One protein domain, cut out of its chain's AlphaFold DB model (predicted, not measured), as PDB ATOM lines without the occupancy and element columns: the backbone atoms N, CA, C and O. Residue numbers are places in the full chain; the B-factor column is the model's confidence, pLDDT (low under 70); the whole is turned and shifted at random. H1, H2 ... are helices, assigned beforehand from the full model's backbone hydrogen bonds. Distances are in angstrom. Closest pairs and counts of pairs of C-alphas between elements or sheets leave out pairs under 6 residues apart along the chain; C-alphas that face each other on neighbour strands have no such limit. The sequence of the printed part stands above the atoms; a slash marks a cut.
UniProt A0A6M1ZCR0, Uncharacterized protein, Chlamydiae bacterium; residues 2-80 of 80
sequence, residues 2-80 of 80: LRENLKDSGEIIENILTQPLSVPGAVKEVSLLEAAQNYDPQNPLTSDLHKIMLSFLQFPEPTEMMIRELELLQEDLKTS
ATOM      1  N   LEU A   2     193.203 243.578 201.103       47.38
ATOM      2  CA  LEU A   2     194.441 243.662 200.296       47.38
ATOM      3  C   LEU A   2     194.402 242.861 198.972       47.38
ATOM      4  O   LEU A   2     194.773 243.349 197.913       47.38
ATOM      5  N   ARG A   3     193.891 241.621 199.032       48.38
ATOM      6  CA  ARG A   3     193.707 240.743 197.860       48.38
ATOM      7  C   ARG A   3     192.617 241.210 196.893       48.38
ATOM      8  O   ARG A   3     192.666 240.828 195.734       48.38
ATOM      9  N   GLU A   4     191.635 241.961 197.384       56.56
ATOM     10  CA  GLU A   4     190.574 242.529 196.544       56.56
ATOM     11  C   GLU A   4     191.136 243.740 195.796       56.56
ATOM     12  O   GLU A   4     191.111 243.736 194.576       56.56
ATOM     13  N   ASN A   5     191.833 244.649 196.494       59.53
ATOM     14  CA  ASN A   5     192.523 245.784 195.867       59.53
ATOM     15  C   ASN A   5     193.537 245.360 194.792       59.53
ATOM     16  O   ASN A   5     193.575 245.942 193.717       59.53
ATOM     17  N   LEU A   6     194.347 244.325 195.043       64.81
ATOM     18  CA  LEU A   6     195.309 243.811 194.055       64.81
ATOM     19  C   LEU A   6     194.634 243.233 192.807       64.81
ATOM     20  O   LEU A   6     195.156 243.372 191.700       64.81
ATOM     21  N   LYS A   7     193.494 242.560 192.989       73.06
ATOM     22  CA  LYS A   7     192.723 241.992 191.886       73.06
ATOM     23  C   LYS A   7     192.086 243.105 191.054       73.06
ATOM     24  O   LYS A   7     192.214 243.082 189.835       73.06
ATOM     25  N   ASP A   8     191.502 244.097 191.715       75.50
ATOM     26  CA  ASP A   8     190.851 245.234 191.068       75.50
ATOM     27  C   ASP A   8     191.869 246.086 190.289       75.50
ATOM     28  O   ASP A   8     191.648 246.413 189.124       75.50
ATOM     29  N   SER A   9     193.043 246.360 190.871       74.12
ATOM     30  CA  SER A   9     194.137 247.050 190.174       74.12
ATOM     31  C   SER A   9     194.655 246.258 188.971       74.12
ATOM     32  O   SER A   9     194.972 246.843 187.935       74.12
ATOM     33  N   GLY A  10     194.722 244.928 189.081       77.44
ATOM     34  CA  GLY A  10     195.090 244.053 187.970       77.44
ATOM     35  C   GLY A  10     194.098 244.140 186.808       77.44
ATOM     36  O   GLY A  10     194.518 244.320 185.667       77.44
ATOM     37  N   GLU A  11     192.798 244.088 187.104       81.69
ATOM     38  CA  GLU A  11     191.731 244.222 186.102       81.69
ATOM     39  C   GLU A  11     191.739 245.612 185.443       81.69
ATOM     40  O   GLU A  11     191.567 245.726 184.231       81.69
ATOM     41  N   ILE A  12     192.005 246.680 186.203       80.38
ATOM     42  CA  ILE A  12     192.137 248.038 185.652       80.38
ATOM     43  C   ILE A  12     193.311 248.117 184.671       80.38
ATOM     44  O   ILE A  12     193.148 248.625 183.561       80.38
ATOM     45  N   ILE A  13     194.483 247.593 185.046       79.00
ATOM     46  CA  ILE A  13     195.667 247.603 184.178       79.00
ATOM     47  C   ILE A  13     195.419 246.767 182.921       79.00
ATOM     48  O   ILE A  13     195.736 247.215 181.819       79.00
ATOM     49  N   GLU A  14     194.832 245.579 183.060       84.62
ATOM     50  CA  GLU A  14     194.485 244.729 181.920       84.62
ATOM     51  C   GLU A  14     193.543 245.458 180.958       84.62
ATOM     52  O   GLU A  14     193.809 245.498 179.754       84.62
ATOM     53  N   ASN A  15     192.506 246.117 181.478       84.31
ATOM     54  CA  ASN A  15     191.580 246.902 180.667       84.31
ATOM     55  C   ASN A  15     192.289 248.061 179.949       84.31
ATOM     56  O   ASN A  15     192.092 248.243 178.750       84.31
ATOM     57  N   ILE A  16     193.168 248.804 180.629       83.38
ATOM     58  CA  ILE A  16     193.934 249.905 180.016       83.38
ATOM     59  C   ILE A  16     194.855 249.395 178.899       83.38
ATOM     60  O   ILE A  16     194.993 250.044 177.861       83.38
ATOM     61  N   LEU A  17     195.502 248.246 179.100       84.56
ATOM     62  CA  LEU A  17     196.450 247.685 178.140       84.56
ATOM     63  C   LEU A  17     195.761 247.035 176.937       84.56
ATOM     64  O   LEU A  17     196.328 247.043 175.842       84.56
ATOM     65  N   THR A  18     194.566 246.475 177.131       89.25
ATOM     66  CA  THR A  18     193.830 245.727 176.098       89.25
ATOM     67  C   THR A  18     192.747 246.543 175.398       89.25
ATOM     68  O   THR A  18     192.288 246.116 174.337       89.25
ATOM     69  N   GLN A  19     192.374 247.718 175.918       86.31
ATOM     70  CA  GLN A  19     191.374 248.566 175.271       86.31
ATOM     71  C   GLN A  19     191.797 248.938 173.837       86.31
ATOM     72  O   GLN A  19     192.960 249.290 173.602       86.31
ATOM     73  N   PRO A  20     190.869 248.885 172.868       88.25
ATOM     74  CA  PRO A  20     191.135 249.325 171.508       88.25
ATOM     75  C   PRO A  20     191.350 250.841 171.470       88.25
ATOM     76  O   PRO A  20     190.541 251.612 171.987       88.25
ATOM     77  N   LEU A  21     192.437 251.276 170.834       84.31
ATOM     78  CA  LEU A  21     192.738 252.685 170.607       84.31
ATOM     79  C   LEU A  21     192.546 253.029 169.128       84.31
ATOM     80  O   LEU A  21     193.012 252.321 168.231       84.31
ATOM     81  N   SER A  22     191.894 254.163 168.874       80.06
ATOM     82  CA  SER A  22     191.857 254.778 167.545       80.06
ATOM     83  C   SER A  22     193.140 255.571 167.317       80.06
ATOM     84  O   SER A  22     193.277 256.706 167.768       80.06
ATOM     85  N   VAL A  23     194.090 254.964 166.609       75.94
ATOM     86  CA  VAL A  23     195.371 255.594 166.271       75.94
ATOM     87  C   VAL A  23     195.268 256.246 164.887       75.94
ATOM     88  O   VAL A  23     194.945 255.556 163.914       75.94
ATOM     89  N   PRO A  24     195.567 257.550 164.739       71.12
ATOM     90  CA  PRO A  24     195.557 258.208 163.437       71.12
ATOM     91  C   PRO A  24     196.490 257.506 162.438       71.12
ATOM     92  O   PRO A  24     197.694 257.389 162.661       71.12
ATOM     93  N   GLY A  25     195.926 257.032 161.324       69.81
ATOM     94  CA  GLY A  25     196.675 256.325 160.281       69.81
ATOM     95  C   GLY A  25     196.915 254.832 160.540       69.81
ATOM     96  O   GLY A  25     197.648 254.211 159.770       69.81
ATOM     97  N   ALA A  26     196.323 254.244 161.583       70.06
ATOM     98  CA  ALA A  26     196.209 252.792 161.697       70.06
ATOM     99  C   ALA A  26     195.012 252.286 160.872       70.06
ATOM    100  O   ALA A  26     193.966 252.928 160.801       70.06
ATOM    101  N   VAL A  27     195.178 251.132 160.218       70.44
ATOM    102  CA  VAL A  27     194.137 250.510 159.370       70.44
ATOM    103  C   VAL A  27     193.079 249.788 160.217       70.44
ATOM    104  O   VAL A  27     191.970 249.532 159.753       70.44
ATOM    105  N   LYS A  28     193.422 249.467 161.465       76.94
ATOM    106  CA  LYS A  28     192.580 248.777 162.441       76.94
ATOM    107  C   LYS A  28     192.750 249.426 163.812       76.94
ATOM    108  O   LYS A  28     193.757 250.089 164.053       76.94
ATOM    109  N   GLU A  29     191.785 249.214 164.695       81.69
ATOM    110  CA  GLU A  29     191.956 249.514 166.116       81.69
ATOM    111  C   GLU A  29     193.071 248.629 166.688       81.69
ATOM    112  O   GLU A  29     193.172 247.449 166.340       81.69
ATOM    113  N   VAL A  30     193.929 249.212 167.526       86.81
ATOM    114  CA  VAL A  30     195.081 248.524 168.128       86.81
ATOM    115  C   VAL A  30     195.119 248.862 169.611       86.81
ATOM    116  O   VAL A  30     194.891 250.011 169.986       86.81
ATOM    117  N   SER A  31     195.396 247.879 170.464       89.88
ATOM    118  CA  SER A  31     195.589 248.111 171.899       89.88
ATOM    119  C   SER A  31     197.038 248.477 172.228       89.88
ATOM    120  O   SER A  31     197.961 248.191 171.461       89.88
ATOM    121  N   LEU A  32     197.266 249.083 173.396       86.94
ATOM    122  CA  LEU A  32     198.618 249.381 173.891       86.94
ATOM    123  C   LEU A  32     199.483 248.114 173.972       86.94
ATOM    124  O   LEU A  32     200.651 248.139 173.580       86.94
ATOM    125  N   LEU A  33     198.902 247.001 174.426       87.00
ATOM    126  CA  LEU A  33     199.594 245.718 174.522       87.00
ATOM    127  C   LEU A  33     199.972 245.157 173.147       87.00
ATOM    128  O   LEU A  33     201.118 244.755 172.950       87.00
ATOM    129  N   GLU A  34     199.040 245.150 172.190       88.94
ATOM    130  CA  GLU A  34     199.304 244.650 170.835       88.94
ATOM    131  C   GLU A  34     200.358 245.512 170.122       88.94
ATOM    132  O   GLU A  34     201.266 244.981 169.478       88.94
ATOM    133  N   ALA A  35     200.281 246.835 170.273       88.12
ATOM    134  CA  ALA A  35     201.268 247.755 169.721       88.12
ATOM    135  C   ALA A  35     202.666 247.527 170.319       88.12
ATOM    136  O   ALA A  35     203.656 247.555 169.589       88.12
ATOM    137  N   ALA A  36     202.750 247.269 171.629       87.38
ATOM    138  CA  ALA A  36     204.008 246.979 172.309       87.38
ATOM    139  C   ALA A  36     204.619 245.637 171.883       87.38
ATOM    140  O   ALA A  36     205.823 245.561 171.646       87.38
ATOM    141  N   GLN A  37     203.803 244.590 171.743       88.00
ATOM    142  CA  GLN A  37     204.264 243.265 171.312       88.00
ATOM    143  C   GLN A  37     204.788 243.258 169.871       88.00
ATOM    144  O   GLN A  37     205.732 242.531 169.567       88.00
ATOM    145  N   ASN A  38     204.196 244.074 168.998       88.12
ATOM    146  CA  ASN A  38     204.565 244.166 167.584       88.12
ATOM    147  C   ASN A  38     205.558 245.301 167.284       88.12
ATOM    148  O   ASN A  38     205.786 245.629 166.118       88.12
ATOM    149  N   TYR A  39     206.130 245.933 168.311       87.94
ATOM    150  CA  TYR A  39     207.071 247.028 168.125       87.94
ATOM    151  C   TYR A  39     208.372 246.535 167.481       87.94
ATOM    152  O   TYR A  39     209.120 245.756 168.071       87.94
ATOM    153  N   ASP A  40     208.660 247.035 166.278       85.38
ATOM    154  CA  ASP A  40     209.931 246.813 165.593       85.38
ATOM    155  C   ASP A  40     210.906 247.969 165.888       85.38
ATOM    156  O   ASP A  40     210.730 249.076 165.361       85.38
ATOM    157  N   PRO A  41     211.970 247.740 166.683       83.56
ATOM    158  CA  PRO A  41     212.952 248.772 167.001       83.56
ATOM    159  C   PRO A  41     213.790 249.217 165.792       83.56
ATOM    160  O   PRO A  41     214.436 250.260 165.876       83.56
ATOM    161  N   GLN A  42     213.797 248.469 164.682       87.50
ATOM    162  CA  GLN A  42     214.473 248.879 163.446       87.50
ATOM    163  C   GLN A  42     213.655 249.909 162.652       87.50
ATOM    164  O   GLN A  42     214.234 250.712 161.922       87.50
ATOM    165  N   ASN A  43     212.326 249.933 162.822       86.12
ATOM    166  CA  ASN A  43     211.414 250.837 162.111       86.12
ATOM    167  C   ASN A  43     210.456 251.587 163.065       86.12
ATOM    168  O   ASN A  43     209.234 251.593 162.857       86.12
ATOM    169  N   PRO A  44     210.982 252.285 164.090       81.31
ATOM    170  CA  PRO A  44     210.183 252.795 165.201       81.31
ATOM    171  C   PRO A  44     209.139 253.821 164.755       81.31
ATOM    172  O   PRO A  44     207.999 253.764 165.203       81.31
ATOM    173  N   LEU A  45     209.486 254.703 163.811       81.75
ATOM    174  CA  LEU A  45     208.619 255.796 163.346       81.75
ATOM    175  C   LEU A  45     207.346 255.312 162.638       81.75
ATOM    176  O   LEU A  45     206.360 256.040 162.568       81.75
ATOM    177  N   THR A  46     207.369 254.091 162.104       81.44
ATOM    178  CA  THR A  46     206.213 253.500 161.414       81.44
ATOM    179  C   THR A  46     205.319 252.689 162.345       81.44
ATOM    180  O   THR A  46     204.179 252.394 161.981       81.44
ATOM    181  N   SER A  47     205.813 252.364 163.544       85.88
ATOM    182  CA  SER A  47     205.104 251.520 164.500       85.88
ATOM    183  C   SER A  47     203.879 252.223 165.081       85.88
ATOM    184  O   SER A  47     203.889 253.427 165.355       85.88
ATOM    185  N   ASP A  48     202.822 251.451 165.317       84.94
ATOM    186  CA  ASP A  48     201.621 251.972 165.967       84.94
ATOM    187  C   ASP A  48     201.910 252.390 167.413       84.94
ATOM    188  O   ASP A  48     201.375 253.399 167.864       84.94
ATOM    189  N   LEU A  49     202.854 251.722 168.094       85.00
ATOM    190  CA  LEU A  49     203.321 252.143 169.416       85.00
ATOM    191  C   LEU A  49     203.894 253.562 169.381       85.00
ATOM    192  O   LEU A  49     203.542 254.383 170.221       85.00
ATOM    193  N   HIS A  50     204.734 253.892 168.400       85.25
ATOM    194  CA  HIS A  50     205.284 255.241 168.282       85.25
ATOM    195  C   HIS A  50     204.196 256.295 168.054       85.25
ATOM    196  O   HIS A  50     204.224 257.347 168.688       85.25
ATOM    197  N   LYS A  51     203.203 256.006 167.205       84.69
ATOM    198  CA  LYS A  51     202.063 256.909 166.969       84.69
ATOM    199  C   LYS A  51     201.211 257.098 168.229       84.69
ATOM    200  O   LYS A  51     200.813 258.223 168.527       84.69
ATOM    201  N   ILE A  52     200.976 256.026 168.988       81.94
ATOM    202  CA  ILE A  52     200.298 256.074 170.291       81.94
ATOM    203  C   ILE A  52     201.089 256.969 171.253       81.94
ATOM    204  O   ILE A  52     200.534 257.914 171.807       81.94
ATOM    205  N   MET A  53     202.398 256.753 171.388       82.44
ATOM    206  CA  MET A  53     203.252 257.572 172.255       82.44
ATOM    207  C   MET A  53     203.289 259.045 171.821       82.44
ATOM    208  O   MET A  53     203.269 259.935 172.669       82.44
ATOM    209  N   LEU A  54     203.272 259.328 170.516       81.06
ATOM    210  CA  LEU A  54     203.148 260.694 170.003       81.06
ATOM    211  C   LEU A  54     201.818 261.346 170.391       81.06
ATOM    212  O   LEU A  54     201.806 262.539 170.685       81.06
ATOM    213  N   SER A  55     200.714 260.595 170.416       74.19
ATOM    214  CA  SER A  55     199.425 261.138 170.862       74.19
ATOM    215  C   SER A  55     199.470 261.567 172.332       74.19
ATOM    216  O   SER A  55     198.984 262.645 172.663       74.19
ATOM    217  N   PHE A  56     200.165 260.817 173.189       72.19
ATOM    218  CA  PHE A  56     200.403 261.216 174.577       72.19
ATOM    219  C   PHE A  56     201.269 262.487 174.675       72.19
ATOM    220  O   PHE A  56     200.977 263.386 175.459       72.19
ATOM    221  N   LEU A  57     202.276 262.639 173.811       71.81
ATOM    222  CA  LEU A  57     203.093 263.861 173.760       71.81
ATOM    223  C   LEU A  57     202.325 265.094 173.253       71.81
ATOM    224  O   LEU A  57     202.667 266.215 173.622       71.81
ATOM    225  N   GLN A  58     201.294 264.909 172.421       70.31
ATOM    226  CA  GLN A  58     200.412 265.999 171.981       70.31
ATOM    227  C   GLN A  58     199.458 266.470 173.087       70.31
ATOM    228  O   GLN A  58     199.024 267.622 173.060       70.31
ATOM    229  N   PHE A  59     199.175 265.612 174.072       71.56
ATOM    230  CA  PHE A  59     198.350 265.915 175.240       71.56
ATOM    231  C   PHE A  59     199.159 265.699 176.534       71.56
ATOM    232  O   PHE A  59     198.911 264.742 177.276       71.56
ATOM    233  N   PRO A  60     200.147 266.570 176.819       69.06
ATOM    234  CA  PRO A  60     201.084 266.372 177.922       69.06
ATOM    235  C   PRO A  60     200.403 266.418 179.295       69.06
ATOM    236  O   PRO A  60     200.715 265.592 180.142       69.06
ATOM    237  N   GLU A  61     199.423 267.300 179.499       72.62
ATOM    238  CA  GLU A  61     198.684 267.417 180.768       72.62
ATOM    239  C   GLU A  61     197.900 266.132 181.127       72.62
ATOM    240  O   GLU A  61     198.093 265.604 182.225       72.62
ATOM    241  N   PRO A  62     197.067 265.554 180.233       69.44
ATOM    242  CA  PRO A  62     196.449 264.246 180.475       69.44
ATOM    243  C   PRO A  62     197.458 263.115 180.694       69.44
ATOM    244  O   PRO A  62     197.211 262.211 181.491       69.44
ATOM    245  N   THR A  63     198.596 263.163 180.003       69.19
ATOM    246  CA  THR A  63     199.649 262.148 180.129       69.19
ATOM    247  C   THR A  63     200.343 262.223 181.485       69.19
ATOM    248  O   THR A  63     200.518 261.193 182.129       69.19
ATOM    249  N   GLU A  64     200.688 263.421 181.959       74.38
ATOM    250  CA  GLU A  64     201.239 263.632 183.302       74.38
ATOM    251  C   GLU A  64     200.263 263.171 184.386       74.38
ATOM    252  O   GLU A  64     200.670 262.517 185.347       74.38
ATOM    253  N   MET A  65     198.970 263.455 184.207       72.88
ATOM    254  CA  MET A  65     197.930 262.977 185.114       72.88
ATOM    255  C   MET A  65     197.884 261.444 185.144       72.88
ATOM    256  O   MET A  65     197.921 260.860 186.221       72.88
ATOM    257  N   MET A  66     197.896 260.785 183.982       75.25
ATOM    258  CA  MET A  66     197.912 259.320 183.903       75.25
ATOM    259  C   MET A  66     199.163 258.710 184.551       75.25
ATOM    260  O   MET A  66     199.048 257.732 185.286       75.25
ATOM    261  N   ILE A  67     200.350 259.276 184.302       77.50
ATOM    262  CA  ILE A  67     201.607 258.816 184.916       77.50
ATOM    263  C   ILE A  67     201.508 258.907 186.438       77.50
ATOM    264  O   ILE A  67     201.837 257.943 187.127       77.50
ATOM    265  N   ARG A  68     201.000 260.024 186.961       77.44
ATOM    266  CA  ARG A  68     200.864 260.229 188.403       77.44
ATOM    267  C   ARG A  68     199.901 259.237 189.054       77.44
ATOM    268  O   ARG A  68     200.197 258.728 190.129       77.44
ATOM    269  N   GLU A  69     198.783 258.926 188.404       76.56
ATOM    270  CA  GLU A  69     197.856 257.898 188.895       76.56
ATOM    271  C   GLU A  69     198.504 256.501 188.901       76.56
ATOM    272  O   GLU A  69     198.329 255.736 189.848       76.56
ATOM    273  N   LEU A  70     199.313 256.172 187.884       76.56
ATOM    274  CA  LEU A  70     200.065 254.912 187.841       76.56
ATOM    275  C   LEU A  70     201.136 254.825 188.939       76.56
ATOM    276  O   LEU A  70     201.353 253.747 189.495       76.56
ATOM    277  N   GLU A  71     201.798 255.937 189.262       79.38
ATOM    278  CA  GLU A  71     202.759 256.015 190.369       79.38
ATOM    279  C   GLU A  71     202.075 255.779 191.721       79.38
ATOM    280  O   GLU A  71     202.562 254.966 192.507       79.38
ATOM    281  N   LEU A  72     200.913 256.396 191.957       75.88
ATOM    282  CA  LEU A  72     200.116 256.172 193.170       75.88
ATOM    283  C   LEU A  72     199.688 254.702 193.302       75.88
ATOM    284  O   LEU A  72     199.904 254.079 194.340       75.88
ATOM    285  N   LEU A  73     199.186 254.109 192.216       75.62
ATOM    286  CA  LEU A  73     198.867 252.679 192.156       75.62
ATOM    287  C   LEU A  73     200.085 251.797 192.468       75.62
ATOM    288  O   LEU A  73     199.967 250.784 193.160       75.62
ATOM    289  N   GLN A  74     201.269 252.164 191.976       78.69
ATOM    290  CA  GLN A  74     202.502 251.436 192.267       78.69
ATOM    291  C   GLN A  74     202.896 251.533 193.750       78.69
ATOM    292  O   GLN A  74     203.397 250.555 194.316       78.69
ATOM    293  N   GLU A  75     202.718 252.694 194.377       77.94
ATOM    294  CA  GLU A  75     202.984 252.903 195.803       77.94
ATOM    295  C   GLU A  75     202.040 252.074 196.683       77.94
ATOM    296  O   GLU A  75     202.505 251.393 197.607       77.94
ATOM    297  N   ASP A  76     200.752 252.038 196.343       72.19
ATOM    298  CA  ASP A  76     199.737 251.231 197.033       72.19
ATOM    299  C   ASP A  76     200.049 249.728 196.969       72.19
ATOM    300  O   ASP A  76     199.871 248.987 197.943       72.19
ATOM    301  N   LEU A  77     200.580 249.268 195.833       72.81
ATOM    302  CA  LEU A  77     201.004 247.879 195.646       72.81
ATOM    303  C   LEU A  77     202.260 247.517 196.450       72.81
ATOM    304  O   LEU A  77     202.419 246.360 196.824       72.81
ATOM    305  N   LYS A  78     203.166 248.471 196.702       73.75
ATOM    306  CA  LYS A  78     204.404 248.245 197.480       73.75
ATOM    307  C   LYS A  78     204.187 248.306 198.990       73.75
ATOM    308  O   LYS A  78     204.998 247.767 199.740       73.75
ATOM    309  N   THR A  79     203.158 249.023 199.428       62.47
ATOM    310  CA  THR A  79     202.807 249.192 200.846       62.47
ATOM    311  C   THR A  79     201.807 248.146 201.348       62.47
ATOM    312  O   THR A  79     201.521 248.105 202.547       62.47
ATOM    313  N   SER A  80     201.335 247.280 200.448       49.19
ATOM    314  CA  SER A  80     200.494 246.107 200.698       49.19
ATOM    315  C   SER A  80     201.325 244.836 200.891       49.19
ATOM    316  O   SER A  80     201.033 244.082 201.848       49.19
TER     317      SER A  80
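AT A GLANCE: This is residues 2 to 80 of the 80 residues of an uncharacterized protein of Chlamydiae bacterium (UniProt A0A6M1ZCR0). The model is an open, loose triangle of helices: the two long helices H1 and H4 make a narrow V, near each other where H1 begins and H4 ends, and the shorter H3 runs across the wide end of the V. The little helix H2 and the unnamed stretches on either side of it fill the corner between H1 and H3, and the corner between H3 and H4, residues 57 to 62, sticks out. The printed part has 79 residues with four named helices, in the order H1, H2, H3, H4, and no named strand; the class is all helix. The whole is loose, with a radius of gyration of the C-alphas of 14.6 A, and elongated, with spans of 41 by 23 by 23 A.

HOW THE PARTS SIT: H1, residues 2 to 18, touches H2, residues 32 to 37, with its residues 16 to 18 alone. The closest C-alphas of the two are those of Leu 17 and Leu 32, 5.1 A apart, and their lines are about perpendicular at 75 degrees. Between them, residues 20 to 21 pair with residues 30 to 31, antiparallel. H2 touches H3, residues 48 to 58, where the closest C-alphas, those of Ala 35 and Leu 49, are 4.9 A apart. H2 and H3 run opposite ways at a steep tilt of 41 degrees and form a helical hairpin. H3 and H4, residues 60 to 78, only just touch, with 3 pairs of C-alphas within 8 A, and touch only at the corner by their link. H4 takes part there with residues 62 to 63 alone; the closest C-alphas are those of Phe 56 and Thr 63, 5.7 A apart. The lines of H3 and H4 are only just about perpendicular, at 72 degrees. H4 and H1 are close but not clearly touching, the closest C-alphas being those of Leu 6 and Leu 77, 7.2 A apart. They run opposite ways at a shallow tilt of 32 degrees, only just short of steep. H1 and H3 are apart, and so are H2 and H4. In H1, H2, H3 and H4 every O i to N i+4 pair is within hydrogen-bond range.

IN THESE COORDINATES: H1 begins at C-alpha 2, at (194.441, 243.662, 200.296), and measures 24.3 A from first to last C-alpha, residues 2 to 18. H2, residues 32 to 37, measures 8.7 A. H3, residues 48 to 58, measures 15.3 A and begins at C-alpha 48, at (201.621, 251.972, 165.967). H4, residues 60 to 78, measures 26.9 A and ends at C-alpha 78, at (204.404, 248.245, 197.480).

THE WHOLE: The C-alphas farthest apart, those of Leu 2 and Asn 43, are 42.4 A apart, while those of Leu 2 and Ser 80 are 6.5 A apart. The printed part has no cut. The link from H1 to H2 is long, that from H2 to H3 short, and that from H3 to H4 tight. The mean pLDDT of the printed part is 77.5; residues 2 to 6, 25, 60, 62 to 63 and 79 to 80 are under 70.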